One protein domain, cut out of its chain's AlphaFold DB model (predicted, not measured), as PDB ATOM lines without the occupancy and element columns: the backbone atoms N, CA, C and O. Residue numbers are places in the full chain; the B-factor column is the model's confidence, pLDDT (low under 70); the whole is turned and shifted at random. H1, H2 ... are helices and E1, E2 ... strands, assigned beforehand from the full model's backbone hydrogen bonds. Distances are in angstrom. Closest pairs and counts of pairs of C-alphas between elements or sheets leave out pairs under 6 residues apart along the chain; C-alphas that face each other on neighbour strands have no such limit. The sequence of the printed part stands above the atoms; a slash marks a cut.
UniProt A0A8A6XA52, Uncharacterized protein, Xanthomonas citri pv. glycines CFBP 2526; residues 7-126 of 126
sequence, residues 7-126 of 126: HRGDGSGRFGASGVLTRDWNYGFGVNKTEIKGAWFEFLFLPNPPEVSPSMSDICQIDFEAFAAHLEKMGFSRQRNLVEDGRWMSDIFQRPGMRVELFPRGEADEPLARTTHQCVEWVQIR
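AT A GLANCE: This is residues 7 to 126 of the 126 residues of an uncharacterized protein of Xanthomonas citri pv. glycines CFBP 2526 (UniProt A0A8A6XA52). A single twisted sheet of seven antiparallel strands makes the body, with helix H1 packed along one face of the half made by E7, E6, E5 and E4. The part of the sheet made by E1, E2 and E3 has no helix over it, and the short helix H2 sits past the end of E6, just before E7. The printed part has 120 residues with two named helices and seven named strands, in the order E1 E2 E3 H1 E4 E5 E6 H2 E7, while the sheet runs E1 E2 E3 E7 E6 E5 E4. The class is mixed, helices and strands; the whole is compact, with a radius of gyration of the C-alphas of 15.6 A and spans of 47 by 34 by 29 A.

HOW THE PARTS SIT: In the sheet, E7, residues 118 to 125, is an inner strand between E3, residues 40 to 47, and E6, residues 98 to 106. N 43 and O 123 are 2.9 A apart across E3 and E7, and N 103 and O 122 are 2.9 A apart across E7 and E6, both within hydrogen-bond range. E7 bends by 60 degrees at residue 121. Beyond E3 come E2, residues 25 to 32, and the edge strand E1, residues 15 to 20; N 28 and O 44 are 2.9 A apart, as are N 29 and O 17, within hydrogen-bond range. E1, E2 and E3 form a meander, each strand the antiparallel neighbour of the one before. Beyond E6 come E5, residues 88 to 95, and the edge strand E4, residues 77 to 82; N 93 and O 100 are 2.8 A apart, as are N 79 and O 92, within hydrogen-bond range. E4, E5 and E6 form a second meander. H1, residues 64 to 73, is on one face of the sheet, an arrangement of two layers, at a height of 7.4 A over the sheet. It lies over E5, with 4 of its 10 C-alphas, and only just not over E4, with 2; it runs along the strands, at 12 degrees to E5 on the local plane. The closest C-alphas of H1 and E7 are those of Phe 64 and Cys 119, 4.8 A apart. H2, residues 112 to 116, only grazes the sheet; its closest C-alpha to E6 is that of Thr 115, 4.7 A from Gly 106. In H1 and H2 every O i to N i+4 pair is within hydrogen-bond range.

IN THESE COORDINATES: E1 begins at C-alpha 15, (84.231, 86.705, 98.269), and measures 17.9 A. E2 measures 23.7 A, E3 22.4 A, E5 21.3 A, E6 26.5 A and E7 19.5 A. H1, 14.3 A long, begins at C-alpha 64, (95.216, 90.274, 74.701). E7 ends at C-alpha 125, (95.521, 92.002, 90.355).

THE WHOLE: The two C-alphas farthest apart are those of Gly 11 and Pro 111, 47.9 A. The printed part has no cut. The link from E3 to H1, residues 48 to 63, is long. The mean pLDDT of the printed part is 93.1, and no printed residue is under 70.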
ATOM      1  N   HIS A   7      80.259  84.852 100.028       89.00
ATOM      2  CA  HIS A   7      81.292  85.195 101.001       89.00
ATOM      3  C   HIS A   7      81.766  83.931 101.715       89.00
ATOM      4  O   HIS A   7      80.949  83.100 102.115       89.00
ATOM      5  N   ARG A   8      83.077  83.795 101.929       81.38
ATOM      6  CA  ARG A   8      83.600  82.769 102.833       81.38
ATOM      7  C   ARG A   8      83.456  83.221 104.284       81.38
ATOM      8  O   ARG A   8      83.882  84.310 104.653       81.38
ATOM      9  N   GLY A   9      82.881  82.350 105.113       76.00
ATOM     10  CA  GLY A   9      82.702  82.560 106.555       76.00
ATOM     11  C   GLY A   9      83.948  82.277 107.404       76.00
ATOM     12  O   GLY A   9      83.819  82.051 108.599       76.00
ATOM     13  N   ASP A  10      85.141  82.249 106.807       79.75
ATOM     14  CA  ASP A  10      86.414  81.906 107.463       79.75
ATOM     15  C   ASP A  10      87.187  83.137 107.980       79.75
ATOM     16  O   ASP A  10      88.342  83.031 108.382       79.75
ATOM     17  N   GLY A  11      86.566  84.323 107.958       73.31
ATOM     18  CA  GLY A  11      87.180  85.574 108.415       73.31
ATOM     19  C   GLY A  11      88.194  86.189 107.443       73.31
ATOM     20  O   GLY A  11      88.670  87.289 107.704       73.31
ATOM     21  N   SER A  12      88.479  85.553 106.298       75.31
ATOM     22  CA  SER A  12      89.417  86.069 105.279       75.31
ATOM     23  C   SER A  12      88.888  87.277 104.491       75.31
ATOM     24  O   SER A  12      89.573  87.839 103.636       75.31
ATOM     25  N   GLY A  13      87.615  87.636 104.680       82.00
ATOM     26  CA  GLY A  13      86.942  88.614 103.829       82.00
ATOM     27  C   GLY A  13      86.911  88.204 102.352       82.00
ATOM     28  O   GLY A  13      86.686  89.068 101.502       82.00
ATOM     29  N   ARG A  14      87.157  86.920 102.036       88.31
ATOM     30  CA  ARG A  14      87.160  86.404 100.671       88.31
ATOM     31  C   ARG A  14      85.735  86.302 100.150       88.31
ATOM     32  O   ARG A  14      84.857  85.746 100.813       88.31
ATOM     33  N   PHE A  15      85.510  86.819  98.954       92.81
ATOM     34  CA  PHE A  15      84.231  86.705  98.269       92.81
ATOM     35  C   PHE A  15      84.425  86.562  96.768       92.81
ATOM     36  O   PHE A  15      85.490  86.871  96.237       92.81
ATOM     37  N   GLY A  16      83.396  86.086  96.087       94.00
ATOM     38  CA  GLY A  16      83.431  85.898  94.648       94.00
ATOM     39  C   GLY A  16      82.070  85.531  94.096       94.00
ATOM     40  O   GLY A  16      81.114  85.321  94.842       94.00
ATOM     41  N   ALA A  17      81.985  85.444  92.782       94.50
ATOM     42  CA  ALA A  17      80.843  84.854  92.108       94.50
ATOM     43  C   ALA A  17      81.328  84.100  90.877       94.50
ATOM     44  O   ALA A  17      82.369  84.423  90.305       94.50
ATOM     45  N   SER A  18      80.545  83.118  90.462       94.25
ATOM     46  CA  SER A  18      80.729  82.414  89.205       94.25
ATOM     47  C   SER A  18      79.385  82.194  88.537       94.25
ATOM     48  O   SER A  18      78.329  82.313  89.165       94.25
ATOM     49  N   GLY A  19      79.419  81.906  87.246       93.88
ATOM     50  CA  GLY A  19      78.219  81.622  86.483       93.88
ATOM     51  C   GLY A  19      78.537  81.003  85.135       93.88
ATOM     52  O   GLY A  19      79.676  81.034  84.671       93.88
ATOM     53  N   VAL A  20      77.496  80.463  84.511       94.50
ATOM     54  CA  VAL A  20      77.555  79.972  83.134       94.50
ATOM     55  C   VAL A  20      77.643  81.169  82.196       94.50
ATOM     56  O   VAL A  20      76.837  82.097  82.302       94.50
ATOM     57  N   LEU A  21      78.628  81.154  81.298       93.38
ATOM     58  CA  LEU A  21      78.814  82.178  80.272       93.38
ATOM     59  C   LEU A  21      78.287  81.695  78.920       93.38
ATOM     60  O   LEU A  21      77.491  82.381  78.283       93.38
ATOM     61  N   THR A  22      78.695  80.495  78.512       94.12
ATOM     62  CA  THR A  22      78.211  79.791  77.319       94.12
ATOM     63  C   THR A  22      77.990  78.315  77.658       94.12
ATOM     64  O   THR A  22      78.134  77.907  78.809       94.12
ATOM     65  N   ARG A  23      77.640  77.484  76.669       95.12
ATOM     66  CA  ARG A  23      77.576  76.030  76.876       95.12
ATOM     67  C   ARG A  23      78.920  75.470  77.361       95.12
ATOM     68  O   ARG A  23      78.933  74.637  78.265       95.12
ATOM     69  N   ASP A  24      80.008  75.972  76.786       96.44
ATOM     70  CA  ASP A  24      81.352  75.411  76.934       96.44
ATOM     71  C   ASP A  24      82.215  76.213  77.934       96.44
ATOM     72  O   ASP A  24      83.326  75.802  78.266       96.44
ATOM     73  N   TRP A  25      81.691  77.329  78.462       96.38
ATOM     74  CA  TRP A  25      82.416  78.245  79.342       96.38
ATOM     75  C   TRP A  25      81.607  78.697  80.557       96.38
ATOM     76  O   TRP A  25      80.460  79.135  80.454       96.38
ATOM     77  N   ASN A  26      82.269  78.699  81.706       95.94
ATOM     78  CA  ASN A  26      81.886  79.437  82.899       95.94
ATOM     79  C   ASN A  26      82.802  80.659  83.065       95.94
ATOM     80  O   ASN A  26      83.896  80.723  82.502       95.94
ATOM     81  N   TYR A  27      82.383  81.613  83.886       95.06
ATOM     82  CA  TYR A  27      83.243  82.687  84.376       95.06
ATOM     83  C   TYR A  27      83.286  82.669  85.900       95.06
ATOM     84  O   TYR A  27      82.358  82.187  86.557       95.06
ATOM     85  N   GLY A  28      84.345  83.234  86.465       95.06
ATOM     86  CA  GLY A  28      84.479  83.427  87.899       95.06
ATOM     87  C   GLY A  28      85.263  84.686  88.220       95.06
ATOM     88  O   GLY A  28      86.142  85.094  87.466       95.06
ATOM     89  N   PHE A  29      84.958  85.288  89.364       95.94
ATOM     90  CA  PHE A  29      85.852  86.247  89.991       95.94
ATOM     91  C   PHE A  29      85.991  85.968  91.480       95.94
ATOM     92  O   PHE A  29      85.067  85.472  92.130       95.94
ATOM     93  N   GLY A  30      87.144  86.341  92.020       94.88
ATOM     94  CA  GLY A  30      87.469  86.228  93.430       94.88
ATOM     95  C   GLY A  30      88.149  87.489  93.933       94.88
ATOM     96  O   GLY A  30      88.887  88.151  93.210       94.88
ATOM     97  N   VAL A  31      87.897  87.818  95.192       93.88
ATOM     98  CA  VAL A  31      88.581  88.872  95.934       93.88
ATOM     99  C   VAL A  31      89.006  88.298  97.267       93.88
ATOM    100  O   VAL A  31      88.186  87.693  97.953       93.88
ATOM    101  N   ASN A  32      90.244  88.552  97.676       90.38
ATOM    102  CA  ASN A  32      90.676  88.407  99.061       90.38
ATOM    103  C   ASN A  32      91.279  89.730  99.534       90.38
ATOM    104  O   ASN A  32      92.176  90.269  98.894       90.38
ATOM    105  N   LYS A  33      90.781  90.266 100.650       83.00
ATOM    106  CA  LYS A  33      91.222  91.565 101.180       83.00
ATOM    107  C   LYS A  33      92.290  91.453 102.261       83.00
ATOM    108  O   LYS A  33      92.947  92.448 102.543       83.00
ATOM    109  N   THR A  34      92.438  90.288 102.888       80.38
ATOM    110  CA  THR A  34      93.232  90.137 104.118       80.38
ATOM    111  C   THR A  34      94.308  89.062 104.002       80.38
ATOM    112  O   THR A  34      94.794  88.560 105.014       80.38
ATOM    113  N   GLU A  35      94.664  88.653 102.786       77.31
ATOM    114  CA  GLU A  35      95.706  87.651 102.585       77.31
ATOM    115  C   GLU A  35      97.079  88.192 103.011       77.31
ATOM    116  O   GLU A  35      97.427  89.337 102.730       77.31
ATOM    117  N   ILE A  36      97.889  87.348 103.663       75.12
ATOM    118  CA  ILE A  36      99.225  87.712 104.176       75.12
ATOM    119  C   ILE A  36     100.135  88.235 103.052       75.12
ATOM    120  O   ILE A  36     100.982  89.094 103.278       75.12
ATOM    121  N   LYS A  37      99.947  87.731 101.828       75.06
ATOM    122  CA  LYS A  37     100.715  88.122 100.637       75.06
ATOM    123  C   LYS A  37     100.182  89.387  99.943       75.06
ATOM    124  O   LYS A  37     100.686  89.729  98.877       75.06
ATOM    125  N   GLY A  38      99.199  90.066 100.534       81.44
ATOM    126  CA  GLY A  38      98.529  91.237  99.973       81.44
ATOM    127  C   GLY A  38      97.132  90.918  99.446       81.44
ATOM    128  O   GLY A  38      96.823  89.773  99.111       81.44
ATOM    129  N   ALA A  39      96.281  91.945  99.386       88.31
ATOM    130  CA  ALA A  39      94.960  91.822  98.786       88.31
ATOM    131  C   ALA A  39      95.082  91.417  97.312       88.31
ATOM    132  O   ALA A  39      96.005  91.840  96.619       88.31
ATOM    133  N   TRP A  40      94.146  90.610  96.828       91.81
ATOM    134  CA  TRP A  40      94.115  90.230  95.425       91.81
ATOM    135  C   TRP A  40      92.700  90.211  94.871       91.81
ATOM    136  O   TRP A  40      91.718  90.002  95.589       91.81
ATOM    137  N   PHE A  41      92.629  90.425  93.564       95.25
ATOM    138  CA  PHE A  41      91.460  90.195  92.732       95.25
ATOM    139  C   PHE A  41      91.847  89.254  91.595       95.25
ATOM    140  O   PHE A  41      92.958  89.335  91.071       95.25
ATOM    141  N   GLU A  42      90.936  88.375  91.207       95.81
ATOM    142  CA  GLU A  42      91.096  87.555  90.017       95.81
ATOM    143  C   GLU A  42      89.791  87.468  89.236       95.81
ATOM    144  O   GLU A  42      88.711  87.450  89.827       95.81
ATOM    145  N   PHE A  43      89.903  87.400  87.916       96.56
ATOM    146  CA  PHE A  43      88.804  87.108  87.006       96.56
ATOM    147  C   PHE A  43      89.287  86.108  85.966       96.56
ATOM    148  O   PHE A  43      90.299  86.364  85.318       96.56
ATOM    149  N   LEU A  44      88.571  85.005  85.788       96.06
ATOM    150  CA  LEU A  44      88.969  83.937  84.879       96.06
ATOM    151  C   LEU A  44      87.780  83.317  84.153       96.06
ATOM    152  O   LEU A  44      86.667  83.244  84.687       96.06
ATOM    153  N   PHE A  45      88.058  82.817  82.956       96.19
ATOM    154  CA  PHE A  45      87.186  81.898  82.244       96.19
ATOM    155  C   PHE A  45      87.557  80.456  82.592       96.19
ATOM    156  O   PHE A  45      88.727  80.102  82.701       96.19
ATOM    157  N   LEU A  46      86.542  79.627  82.811       95.50
ATOM    158  CA  LEU A  46      86.684  78.240  83.242       95.50
ATOM    159  C   LEU A  46      85.997  77.331  82.218       95.50
ATOM    160  O   LEU A  46      84.820  77.567  81.928       95.50
ATOM    161  N   PRO A  47      86.667  76.290  81.699       95.56
ATOM    162  CA  PRO A  47      86.021  75.311  80.835       95.56
ATOM    163  C   PRO A  47      84.799  74.663  81.495       95.56
ATOM    164  O   PRO A  47      84.760  74.452  82.712       95.56
ATOM    165  N   ASN A  48      83.796  74.339  80.682       94.81
ATOM    166  CA  ASN A  48      82.609  73.608  81.101       94.81
ATOM    167  C   ASN A  48      82.344  72.424  80.148       94.81
ATOM    168  O   ASN A  48      81.878  72.652  79.032       94.81
ATOM    169  N   PRO A  49      82.593  71.164  80.558       94.44
ATOM    170  CA  PRO A  49      83.094  70.737  81.870       94.44
ATOM    171  C   PRO A  49      84.596  71.060  82.098       94.44
ATOM    172  O   PRO A  49      85.302  71.372  81.141       94.44
ATOM    173  N   PRO A  50      85.115  71.016  83.341       92.25
ATOM    174  CA  PRO A  50      86.480  71.465  83.660       92.25
ATOM    175  C   PRO A  50      87.612  70.670  82.995       92.25
ATOM    176  O   PRO A  50      88.736  71.157  82.916       92.25
ATOM    177  N   GLU A  51      87.345  69.442  82.550       93.00
ATOM    178  CA  GLU A  51      88.353  68.535  81.994       93.00
ATOM    179  C   GLU A  51      88.599  68.743  80.491       93.00
ATOM    180  O   GLU A  51      89.446  68.066  79.908       93.00
ATOM    181  N   VAL A  52      87.859  69.651  79.845       93.25
ATOM    182  CA  VAL A  52      88.007  69.940  78.413       93.25
ATOM    183  C   VAL A  52      88.775  71.236  78.156       93.25
ATOM    184  O   VAL A  52      88.852  72.126  78.997       93.25
ATOM    185  N   SER A  53      89.315  71.360  76.943       91.75
ATOM    186  CA  SER A  53      89.979  72.567  76.439       91.75
ATOM    187  C   SER A  53      89.184  73.118  75.243       91.75
ATOM    188  O   SER A  53      89.584  72.921  74.098       91.75
ATOM    189  N   PRO A  54      88.005  73.734  75.464       94.88
ATOM    190  CA  PRO A  54      87.163  74.233  74.379       94.88
ATOM    191  C   PRO A  54      87.820  75.438  73.701       94.88
ATOM    192  O   PRO A  54      88.626  76.134  74.313       94.88
ATOM    193  N   SER A  55      87.463  75.721  72.447       94.94
ATOM    194  CA  SER A  55      87.938  76.939  71.783       94.94
ATOM    195  C   SER A  55      87.504  78.187  72.562       94.94
ATOM    196  O   SER A  55      86.370  78.284  73.036       94.94
ATOM    197  N   MET A  56      88.405  79.167  72.645       95.06
ATOM    198  CA  MET A  56      88.134  80.492  73.199       95.06
ATOM    199  C   MET A  56      87.291  81.358  72.251       95.06
ATOM    200  O   MET A  56      86.910  82.446  72.656       95.06
ATOM    201  N   SER A  57      86.985  80.923  71.018       93.25
ATOM    202  CA  SER A  57      86.317  81.744  69.985       93.25
ATOM    203  C   SER A  57      85.086  82.499  70.509       93.25
ATOM    204  O   SER A  57      84.928  83.685  70.234       93.25
ATOM    205  N   ASP A  58      84.248  81.844  71.318       90.25
ATOM    206  CA  ASP A  58      83.021  82.444  71.862       90.25
ATOM    207  C   ASP A  58      83.280  83.528  72.924       90.25
ATOM    208  O   ASP A  58      82.424  84.377  73.175       90.25
ATOM    209  N   ILE A  59      84.453  83.494  73.564       92.88
ATOM    210  CA  ILE A  59      84.835  84.358  74.688       92.88
ATOM    211  C   ILE A  59      86.059  85.238  74.387       92.88
ATOM    212  O   ILE A  59      86.435  86.074  75.207       92.88
ATOM    213  N   CYS A  60      86.633  85.133  73.185       92.69
ATOM    214  CA  CYS A  60      87.767  85.921  72.700       92.69
ATOM    215  C   CYS A  60      87.372  87.362  72.320       92.69
ATOM    216  O   CYS A  60      87.835  87.932  71.338       92.69
ATOM    217  N   GLN A  61      86.473  87.970  73.090       85.75
ATOM    218  CA  GLN A  61      86.123  89.384  72.949       85.75
ATOM    219  C   GLN A  61      87.148  90.287  73.645       85.75
ATOM    220  O   GLN A  61      87.244  91.474  73.340       85.75
ATOM    221  N   ILE A  62      87.913  89.722  74.585       90.44
ATOM    222  CA  ILE A  62      89.008  90.399  75.274       90.44
ATOM    223  C   ILE A  62      90.317  90.021  74.573       90.44
ATOM    224  O   ILE A  62      90.999  89.078  74.981       90.44
ATOM    225  N   ASP A  63      90.639  90.750  73.504       94.62
ATOM    226  CA  ASP A  63      91.925  90.627  72.806       94.62
ATOM    227  C   ASP A  63      93.084  90.996  73.744       94.62
ATOM    228  O   ASP A  63      93.047  92.014  74.449       94.62
ATOM    229  N   PHE A  64      94.112  90.150  73.760       96.88
ATOM    230  CA  PHE A  64      95.216  90.274  74.701       96.88
ATOM    231  C   PHE A  64      96.048  91.533  74.453       96.88
ATOM    232  O   PHE A  64      96.326  92.281  75.391       96.88
ATOM    233  N   GLU A  65      96.430  91.800  73.202       96.56
ATOM    234  CA  GLU A  65      97.297  92.935  72.873       96.56
ATOM    235  C   GLU A  65      96.561  94.272  73.029       96.56
ATOM    236  O   GLU A  65      97.125  95.240  73.545       96.56
ATOM    237  N   ALA A  66      95.273  94.326  72.687       96.75
ATOM    238  CA  ALA A  66      94.432  95.481  72.954       96.75
ATOM    239  C   ALA A  66      94.329  95.751  74.460       96.75
ATOM    240  O   ALA A  66      94.489  96.901  74.877       96.75
ATOM    241  N   PHE A  67      94.091  94.730  75.291       96.62
ATOM    242  CA  PHE A  67      94.031  94.904  76.745       96.62
ATOM    243  C   PHE A  67      95.390  95.340  77.318       96.62
ATOM    244  O   PHE A  67      95.453  96.290  78.104       96.62
ATOM    245  N   ALA A  68      96.485  94.712  76.881       97.88
ATOM    246  CA  ALA A  68      97.851  95.068  77.262       97.88
ATOM    247  C   ALA A  68      98.171  96.538  76.943       97.88
ATOM    248  O   ALA A  68      98.621  97.280  77.819       97.88
ATOM    249  N   ALA A  69      97.843  96.997  75.733       97.94
ATOM    250  CA  ALA A  69      98.047  98.383  75.324       97.94
ATOM    251  C   ALA A  69      97.235  99.375  76.178       97.94
ATOM    252  O   ALA A  69      97.671 100.506  76.408       97.94
ATOM    253  N   HIS A  70      96.054  98.984  76.674       97.62
ATOM    254  CA  HIS A  70      95.298  99.809  77.620       97.62
ATOM    255  C   HIS A  70      95.995  99.909  78.983       97.62
ATOM    256  O   HIS A  70      96.038 101.002  79.551       97.62
ATOM    257  N   LEU A  71      96.580  98.820  79.496       97.94
ATOM    258  CA  LEU A  71      97.374  98.862  80.731       97.94
ATOM    259  C   LEU A  71      98.598  99.775  80.579       97.94
ATOM    260  O   LEU A  71      98.847 100.618  81.439       97.94
ATOM    261  N   GLU A  72      99.323  99.682  79.467       98.25
ATOM    262  CA  GLU A  72     100.484 100.542  79.205       98.25
ATOM    263  C   GLU A  72     100.093 102.026  79.136       98.25
ATOM    264  O   GLU A  72     100.733 102.870  79.766       98.25
ATOM    265  N   LYS A  73      98.970 102.357  78.480       98.12
ATOM    266  CA  LYS A  73      98.409 103.725  78.470       98.12
ATOM    267  C   LYS A  73      98.047 104.243  79.865       98.12
ATOM    268  O   LYS A  73      98.067 105.451  80.088       98.12
ATOM    269  N   MET A  74      97.733 103.355  80.808       97.25
ATOM    270  CA  MET A  74      97.482 103.696  82.215       97.25
ATOM    271  C   MET A  74      98.765 103.814  83.060       97.25
ATOM    272  O   MET A  74      98.681 103.964  84.286       97.25
ATOM    273  N   GLY A  75      99.941 103.751  82.429       97.69
ATOM    274  CA  GLY A  75     101.243 103.934  83.070       97.69
ATOM    275  C   GLY A  75     101.826 102.667  83.694       97.69
ATOM    276  O   GLY A  75     102.711 102.765  84.542       97.69
ATOM    277  N   PHE A  76     101.329 101.485  83.323       98.50
ATOM    278  CA  PHE A  76     101.969 100.234  83.716       98.50
ATOM    279  C   PHE A  76     103.158  99.916  82.806       98.50
ATOM    280  O   PHE A  76     103.097 100.101  81.595       98.50
ATOM    281  N   SER A  77     104.224  99.381  83.392       98.31
ATOM    282  CA  SER A  77     105.359  98.802  82.670       98.31
ATOM    283  C   SER A  77     105.099  97.320  82.417       98.31
ATOM    284  O   SER A  77     104.814  96.591  83.370       98.31
ATOM    285  N   ARG A  78     105.189  96.880  81.158       98.25
ATOM    286  CA  ARG A  78     104.977  95.490  80.722       98.25
ATOM    287  C   ARG A  78     106.270  94.674  80.813       98.25
ATOM    288  O   ARG A  78     107.324  95.113  80.361       98.25
ATOM    289  N   GLN A  79     106.175  93.461  81.344       97.75
ATOM    290  CA  GLN A  79     107.245  92.469  81.397       97.75
ATOM    291  C   GLN A  79     106.679  91.097  81.022       97.75
ATOM    292  O   GLN A  79     105.704  90.651  81.620       97.75
ATOM    293  N   ARG A  80     107.317  90.394  80.079       96.50
ATOM    294  CA  ARG A  80     106.950  89.003  79.782       96.50
ATOM    295  C   ARG A  80     107.372  88.081  80.918       96.50
ATOM    296  O   ARG A  80     108.517  88.134  81.367       96.50
ATOM    297  N   ASN A  81     106.463  87.212  81.330       96.19
ATOM    298  CA  ASN A  81     106.728  86.127  82.257       96.19
ATOM    299  C   ASN A  81     106.897  84.830  81.467       96.19
ATOM    300  O   ASN A  81     105.989  84.395  80.752       96.19
ATOM    301  N   LEU A  82     108.080  84.238  81.570       95.62
ATOM    302  CA  LEU A  82     108.420  82.989  80.905       95.62
ATOM    303  C   LEU A  82     108.549  81.898  81.970       95.62
ATOM    304  O   LEU A  82     109.083  82.158  83.049       95.62
ATOM    305  N   VAL A  83     108.086  80.684  81.672       91.69
ATOM    306  CA  VAL A  83     108.433  79.513  82.493       91.69
ATOM    307  C   VAL A  83     109.887  79.093  82.249       91.69
ATOM    308  O   VAL A  83     110.545  79.598  81.340       91.69
ATOM    309  N   GLU A  84     110.403  78.165  83.061       91.81
ATOM    310  CA  GLU A  84     111.815  77.742  83.048       91.81
ATOM    311  C   GLU A  84     112.323  77.281  81.670       91.81
ATOM    312  O   GLU A  84     113.493  77.476  81.351       91.81
ATOM    313  N   ASP A  85     111.450  76.712  80.835       93.44
ATOM    314  CA  ASP A  85     111.783  76.257  79.478       93.44
ATOM    315  C   ASP A  85     111.705  77.362  78.403       93.44
ATOM    316  O   ASP A  85     111.855  77.092  77.211       93.44
ATOM    317  N   GLY A  86     111.475  78.613  78.811       91.69
ATOM    318  CA  GLY A  86     111.402  79.777  77.931       91.69
ATOM    319  C   GLY A  86     110.044  79.993  77.263       91.69
ATOM    320  O   GLY A  86     109.880  80.988  76.553       91.69
ATOM    321  N   ARG A  87     109.051  79.119  77.485       92.62
ATOM    322  CA  ARG A  87     107.688  79.356  76.992       92.62
ATOM    323  C   ARG A  87     107.042  80.529  77.717       92.62
ATOM    324  O   ARG A  87     107.180  80.704  78.927       92.62
ATOM    325  N   TRP A  88     106.307  81.326  76.955       94.56
ATOM    326  CA  TRP A  88     105.551  82.454  77.472       94.56
ATOM    327  C   TRP A  88     104.334  81.981  78.266       94.56
ATOM    328  O   TRP A  88     103.543  81.189  77.761       94.56
ATOM    329  N   MET A  89     104.218  82.451  79.510       95.56
ATOM    330  CA  MET A  89     103.147  82.070  80.433       95.56
ATOM    331  C   MET A  89     102.116  83.173  80.627       95.56
ATOM    332  O   MET A  89     100.925  82.898  80.692       95.56
ATOM    333  N   SER A  90     102.584  84.407  80.794       97.69
ATOM    334  CA  SER A  90     101.759  85.569  81.106       97.69
ATOM    335  C   SER A  90     102.534  86.852  80.833       97.69
ATOM    336  O   SER A  90     103.755  86.828  80.657       97.69
ATOM    337  N   ASP A  91     101.839  87.987  80.839       98.38
ATOM    338  CA  ASP A  91     102.481  89.294  80.950       98.38
ATOM    339  C   ASP A  91     102.172  89.953  82.288       98.38
ATOM    340  O   ASP A  91     101.040  89.973  82.775       98.38
ATOM    341  N   ILE A  92     103.221  90.517  82.871       98.12
ATOM    342  CA  ILE A  92     103.236  91.211  84.148       98.12
ATOM    343  C   ILE A  92     103.267  92.708  83.872       98.12
ATOM    344  O   ILE A  92     104.195  93.218  83.253       98.12
ATOM    345  N   PHE A  93     102.278  93.419  84.387       98.44
ATOM    346  CA  PHE A  93     102.155  94.864  84.288       98.44
ATOM    347  C   PHE A  93     102.322  95.466  85.678       98.44
ATOM    348  O   PHE A  93     101.597  95.102  86.606       98.44
ATOM    349  N   GLN A  94     103.273  96.384  85.850       97.81
ATOM    350  CA  GLN A  94     103.565  96.988  87.154       97.81
ATOM    351  C   GLN A  94     103.560  98.512  87.109       97.81
ATOM    352  O   GLN A  94     104.074  99.126  86.178       97.81
ATOM    353  N   ARG A  95     103.023  99.117  88.166       96.44
ATOM    354  CA  ARG A  95     103.213 100.527  88.523       96.44
ATOM    355  C   ARG A  95     103.270 100.643  90.054       96.44
ATOM    356  O   ARG A  95     102.955  99.665  90.735       96.44
ATOM    357  N   PRO A  96     103.649 101.793  90.637       94.62
ATOM    358  CA  PRO A  96     103.685 101.935  92.090       94.62
ATOM    359  C   PRO A  96     102.358 101.521  92.748       94.62
ATOM    360  O   PRO A  96     101.301 102.052  92.415       94.62
ATOM    361  N   GLY A  97     102.425 100.551  93.664       90.38
ATOM    362  CA  GLY A  97     101.280 100.071  94.444       90.38
ATOM    363  C   GLY A  97     100.278  99.181  93.700       90.38
ATOM    364  O   GLY A  97      99.212  98.931  94.252       90.38
ATOM    365  N   MET A  98     100.569  98.734  92.470       93.50
ATOM    366  CA  MET A  98      99.668  97.842  91.736       93.50
ATOM    367  C   MET A  98     100.402  96.960  90.730       93.50
ATOM    368  O   MET A  98     101.212  97.431  89.924       93.50
ATOM    369  N   ARG A  99     100.043  95.682  90.726       95.81
ATOM    370  CA  ARG A  99     100.522  94.674  89.793       95.81
ATOM    371  C   ARG A  99      99.337  93.970  89.144       95.81
ATOM    372  O   ARG A  99      98.483  93.430  89.833       95.81
ATOM    373  N   VAL A 100      99.323  93.925  87.819       97.56
ATOM    374  CA  VAL A 100      98.364  93.146  87.029       97.56
ATOM    375  C   VAL A 100      99.123  92.024  86.324       97.56
ATOM    376  O   VAL A 100     100.254  92.215  85.886       97.56
ATOM    377  N   GLU A 101      98.542  90.836  86.253       97.94
ATOM    378  CA  GLU A 101      99.045  89.713  85.469       97.94
ATOM    379  C   GLU A 101      97.953  89.242  84.518       97.94
ATOM    380  O   GLU A 101      96.825  89.000  84.951       97.94
ATOM    381  N   LEU A 102      98.289  89.160  83.233       97.88
ATOM    382  CA  LEU A 102      97.399  88.682  82.183       97.88
ATOM    383  C   LEU A 102      97.904  87.342  81.672       97.88
ATOM    384  O   LEU A 102      99.042  87.249  81.210       97.88
ATOM    385  N   PHE A 103      97.047  86.332  81.707       96.94
ATOM    386  CA  PHE A 103      97.323  85.011  81.164       96.94
ATOM    387  C   PHE A 103      96.666  84.890  79.780       96.94
ATOM    388  O   PHE A 103      95.436  85.007  79.681       96.94
ATOM    389  N   PRO A 104      97.465  84.726  78.712       96.50
ATOM    390  CA  PRO A 104      96.967  84.554  77.359       96.50
ATOM    391  C   PRO A 104      96.522  83.112  77.104       96.50
ATOM    392  O   PRO A 104      97.081  82.162  77.653       96.50
ATOM    393  N   ARG A 105      95.586  82.956  76.171       94.88
ATOM    394  CA  ARG A 105      95.303  81.686  75.503       94.88
ATOM    395  C   ARG A 105      94.951  81.926  74.038       94.88
ATOM    396  O   ARG A 105      94.265  82.896  73.727       94.88
ATOM    397  N   GLY A 106      95.394  81.034  73.150       94.88
ATOM    398  CA  GLY A 106      95.039  81.089  71.730       94.88
ATOM    399  C   GLY A 106      93.526  80.972  71.509       94.88
ATOM    400  O   GLY A 106      92.845  80.237  72.226       94.88
ATOM    401  N   GLU A 107      92.997  81.679  70.510       95.44
ATOM    402  CA  GLU A 107      91.561  81.709  70.200       95.44
ATOM    403  C   GLU A 107      91.013  80.308  69.861       95.44
ATOM    404  O   GLU A 107      89.953  79.886  70.338       95.44
ATOM    405  N   ALA A 108      91.738  79.561  69.032       94.00
ATOM    406  CA  ALA A 108      91.384  78.208  68.621       94.00
ATOM    407  C   ALA A 108      92.630  77.412  68.220       94.00
ATOM    408  O   ALA A 108      93.649  77.997  67.855       94.00
ATOM    409  N   ASP A 109      92.532  76.083  68.228       90.31
ATOM    410  CA  ASP A 109      93.651  75.215  67.842       90.31
ATOM    411  C   ASP A 109      93.993  75.343  66.351       90.31
ATOM    412  O   ASP A 109      95.160  75.246  65.980       90.31
ATOM    413  N   GLU A 110      92.998  75.642  65.507       88.06
ATOM    414  CA  GLU A 110      93.155  75.848  64.067       88.06
ATOM    415  C   GLU A 110      92.164  76.901  63.521       88.06
ATOM    416  O   GLU A 110      91.091  77.112  64.099       88.06
ATOM    417  N   PRO A 111      92.473  77.552  62.380       91.81
ATOM    418  CA  PRO A 111      93.762  77.538  61.675       91.81
ATOM    419  C   PRO A 111      94.838  78.326  62.443       91.81
ATOM    420  O   PRO A 111      94.504  79.090  63.344       91.81
ATOM    421  N   LEU A 112      96.112  78.220  62.032       90.44
ATOM    422  CA  LEU A 112      97.266  78.850  62.707       90.44
ATOM    423  C   LEU A 112      97.038  80.320  63.105       90.44
ATOM    424  O   LEU A 112      97.455  80.734  64.181       90.44
ATOM    425  N   ALA A 113      96.353  81.099  62.261       91.62
ATOM    426  CA  ALA A 113      96.024  82.494  62.549       91.62
ATOM    427  C   ALA A 113      95.266  82.668  63.881       91.62
ATOM    428  O   ALA A 113      95.565  83.593  64.636       91.62
ATOM    429  N   ARG A 114      94.337  81.756  64.197       92.25
ATOM    430  CA  ARG A 114      93.588  81.738  65.462       92.25
ATOM    431  C   ARG A 114      94.400  81.168  66.615       92.25
ATOM    432  O   ARG A 114      94.269  81.644  67.734       92.25
ATOM    433  N   THR A 115      95.293  80.221  66.351       90.38
ATOM    434  CA  THR A 115      96.228  79.717  67.367       90.38
ATOM    435  C   THR A 115      97.156  80.828  67.860       90.38
ATOM    436  O   THR A 115      97.491  80.896  69.041       90.38
ATOM    437  N   THR A 116      97.570  81.725  66.955       91.94
ATOM    438  CA  THR A 116      98.461  82.847  67.274       91.94
ATOM    439  C   THR A 116      97.745  84.070  67.842       91.94
ATOM    440  O   THR A 116      98.378  84.834  68.568       91.94
ATOM    441  N   HIS A 117      96.453  84.255  67.557       94.94
ATOM    442  CA  HIS A 117      95.645  85.324  68.146       94.94
ATOM    443  C   HIS A 117      95.337  84.990  69.611       94.94
ATOM    444  O   HIS A 117      94.683  83.989  69.901       94.94
ATOM    445  N   GLN A 118      95.872  85.793  70.533       95.88
ATOM    446  CA  GLN A 118      95.752  85.549  71.967       95.88
ATOM    447  C   GLN A 118      94.598  86.341  72.565       95.88
ATOM    448  O   GLN A 118      94.487  87.549  72.373       95.88
ATOM    449  N   CYS A 119      93.809  85.665  73.382       96.25
ATOM    450  CA  CYS A 119      92.744  86.242  74.183       96.25
ATOM    451  C   CYS A 119      93.156  86.212  75.656       96.25
ATOM    452  O   CYS A 119      93.970  85.384  76.072       96.25
ATOM    453  N   VAL A 120      92.571  87.082  76.473       96.44
ATOM    454  CA  VAL A 120      92.752  87.021  77.928       96.44
ATOM    455  C   VAL A 120      91.902  85.883  78.501       96.44
ATOM    456  O   VAL A 120      90.675  85.946  78.454       96.44
ATOM    457  N   GLU A 121      92.542  84.859  79.069       96.06
ATOM    458  CA  GLU A 121      91.853  83.777  79.791       96.06
ATOM    459  C   GLU A 121      91.678  84.118  81.276       96.06
ATOM    460  O   GLU A 121      90.632  83.854  81.873       96.06
ATOM    461  N   TRP A 122      92.700  84.741  81.868       97.00
ATOM    462  CA  TRP A 122      92.738  85.053  83.290       97.00
ATOM    463  C   TRP A 122      93.464  86.375  83.552       97.00
ATOM    464  O   TRP A 122      94.514  86.668  82.979       97.00
ATOM    465  N   VAL A 123      92.882  87.182  84.436       97.38
ATOM    466  CA  VAL A 123      93.458  88.412  84.979       97.38
ATOM    467  C   VAL A 123      93.624  88.263  86.483       97.38
ATOM    468  O   VAL A 123      92.666  87.935  87.184       97.38
ATOM    469  N   GLN A 124      94.810  88.586  86.992       96.62
ATOM    470  CA  GLN A 124      95.075  88.705  88.423       96.62
ATOM    471  C   GLN A 124      95.583  90.109  88.754       96.62
ATOM    472  O   GLN A 124      96.417  90.660  88.042       96.62
ATOM    473  N   ILE A 125      95.099  90.691  89.851       95.62
ATOM    474  CA  ILE A 125      95.521  92.002  90.355       95.62
ATOM    475  C   ILE A 125      95.996  91.853  91.799       95.62
ATOM    476  O   ILE A 125      95.345  91.167  92.591       95.62
ATOM    477  N   ARG A 126      97.116  92.502  92.124       91.50
ATOM    478  CA  ARG A 126      97.713  92.610  93.460       91.50
ATOM    479  C   ARG A 126      98.182  94.030  93.756       91.50
ATOM    480  O   ARG A 126      98.468  94.771  92.788       91.50
TER     481      ARG A 126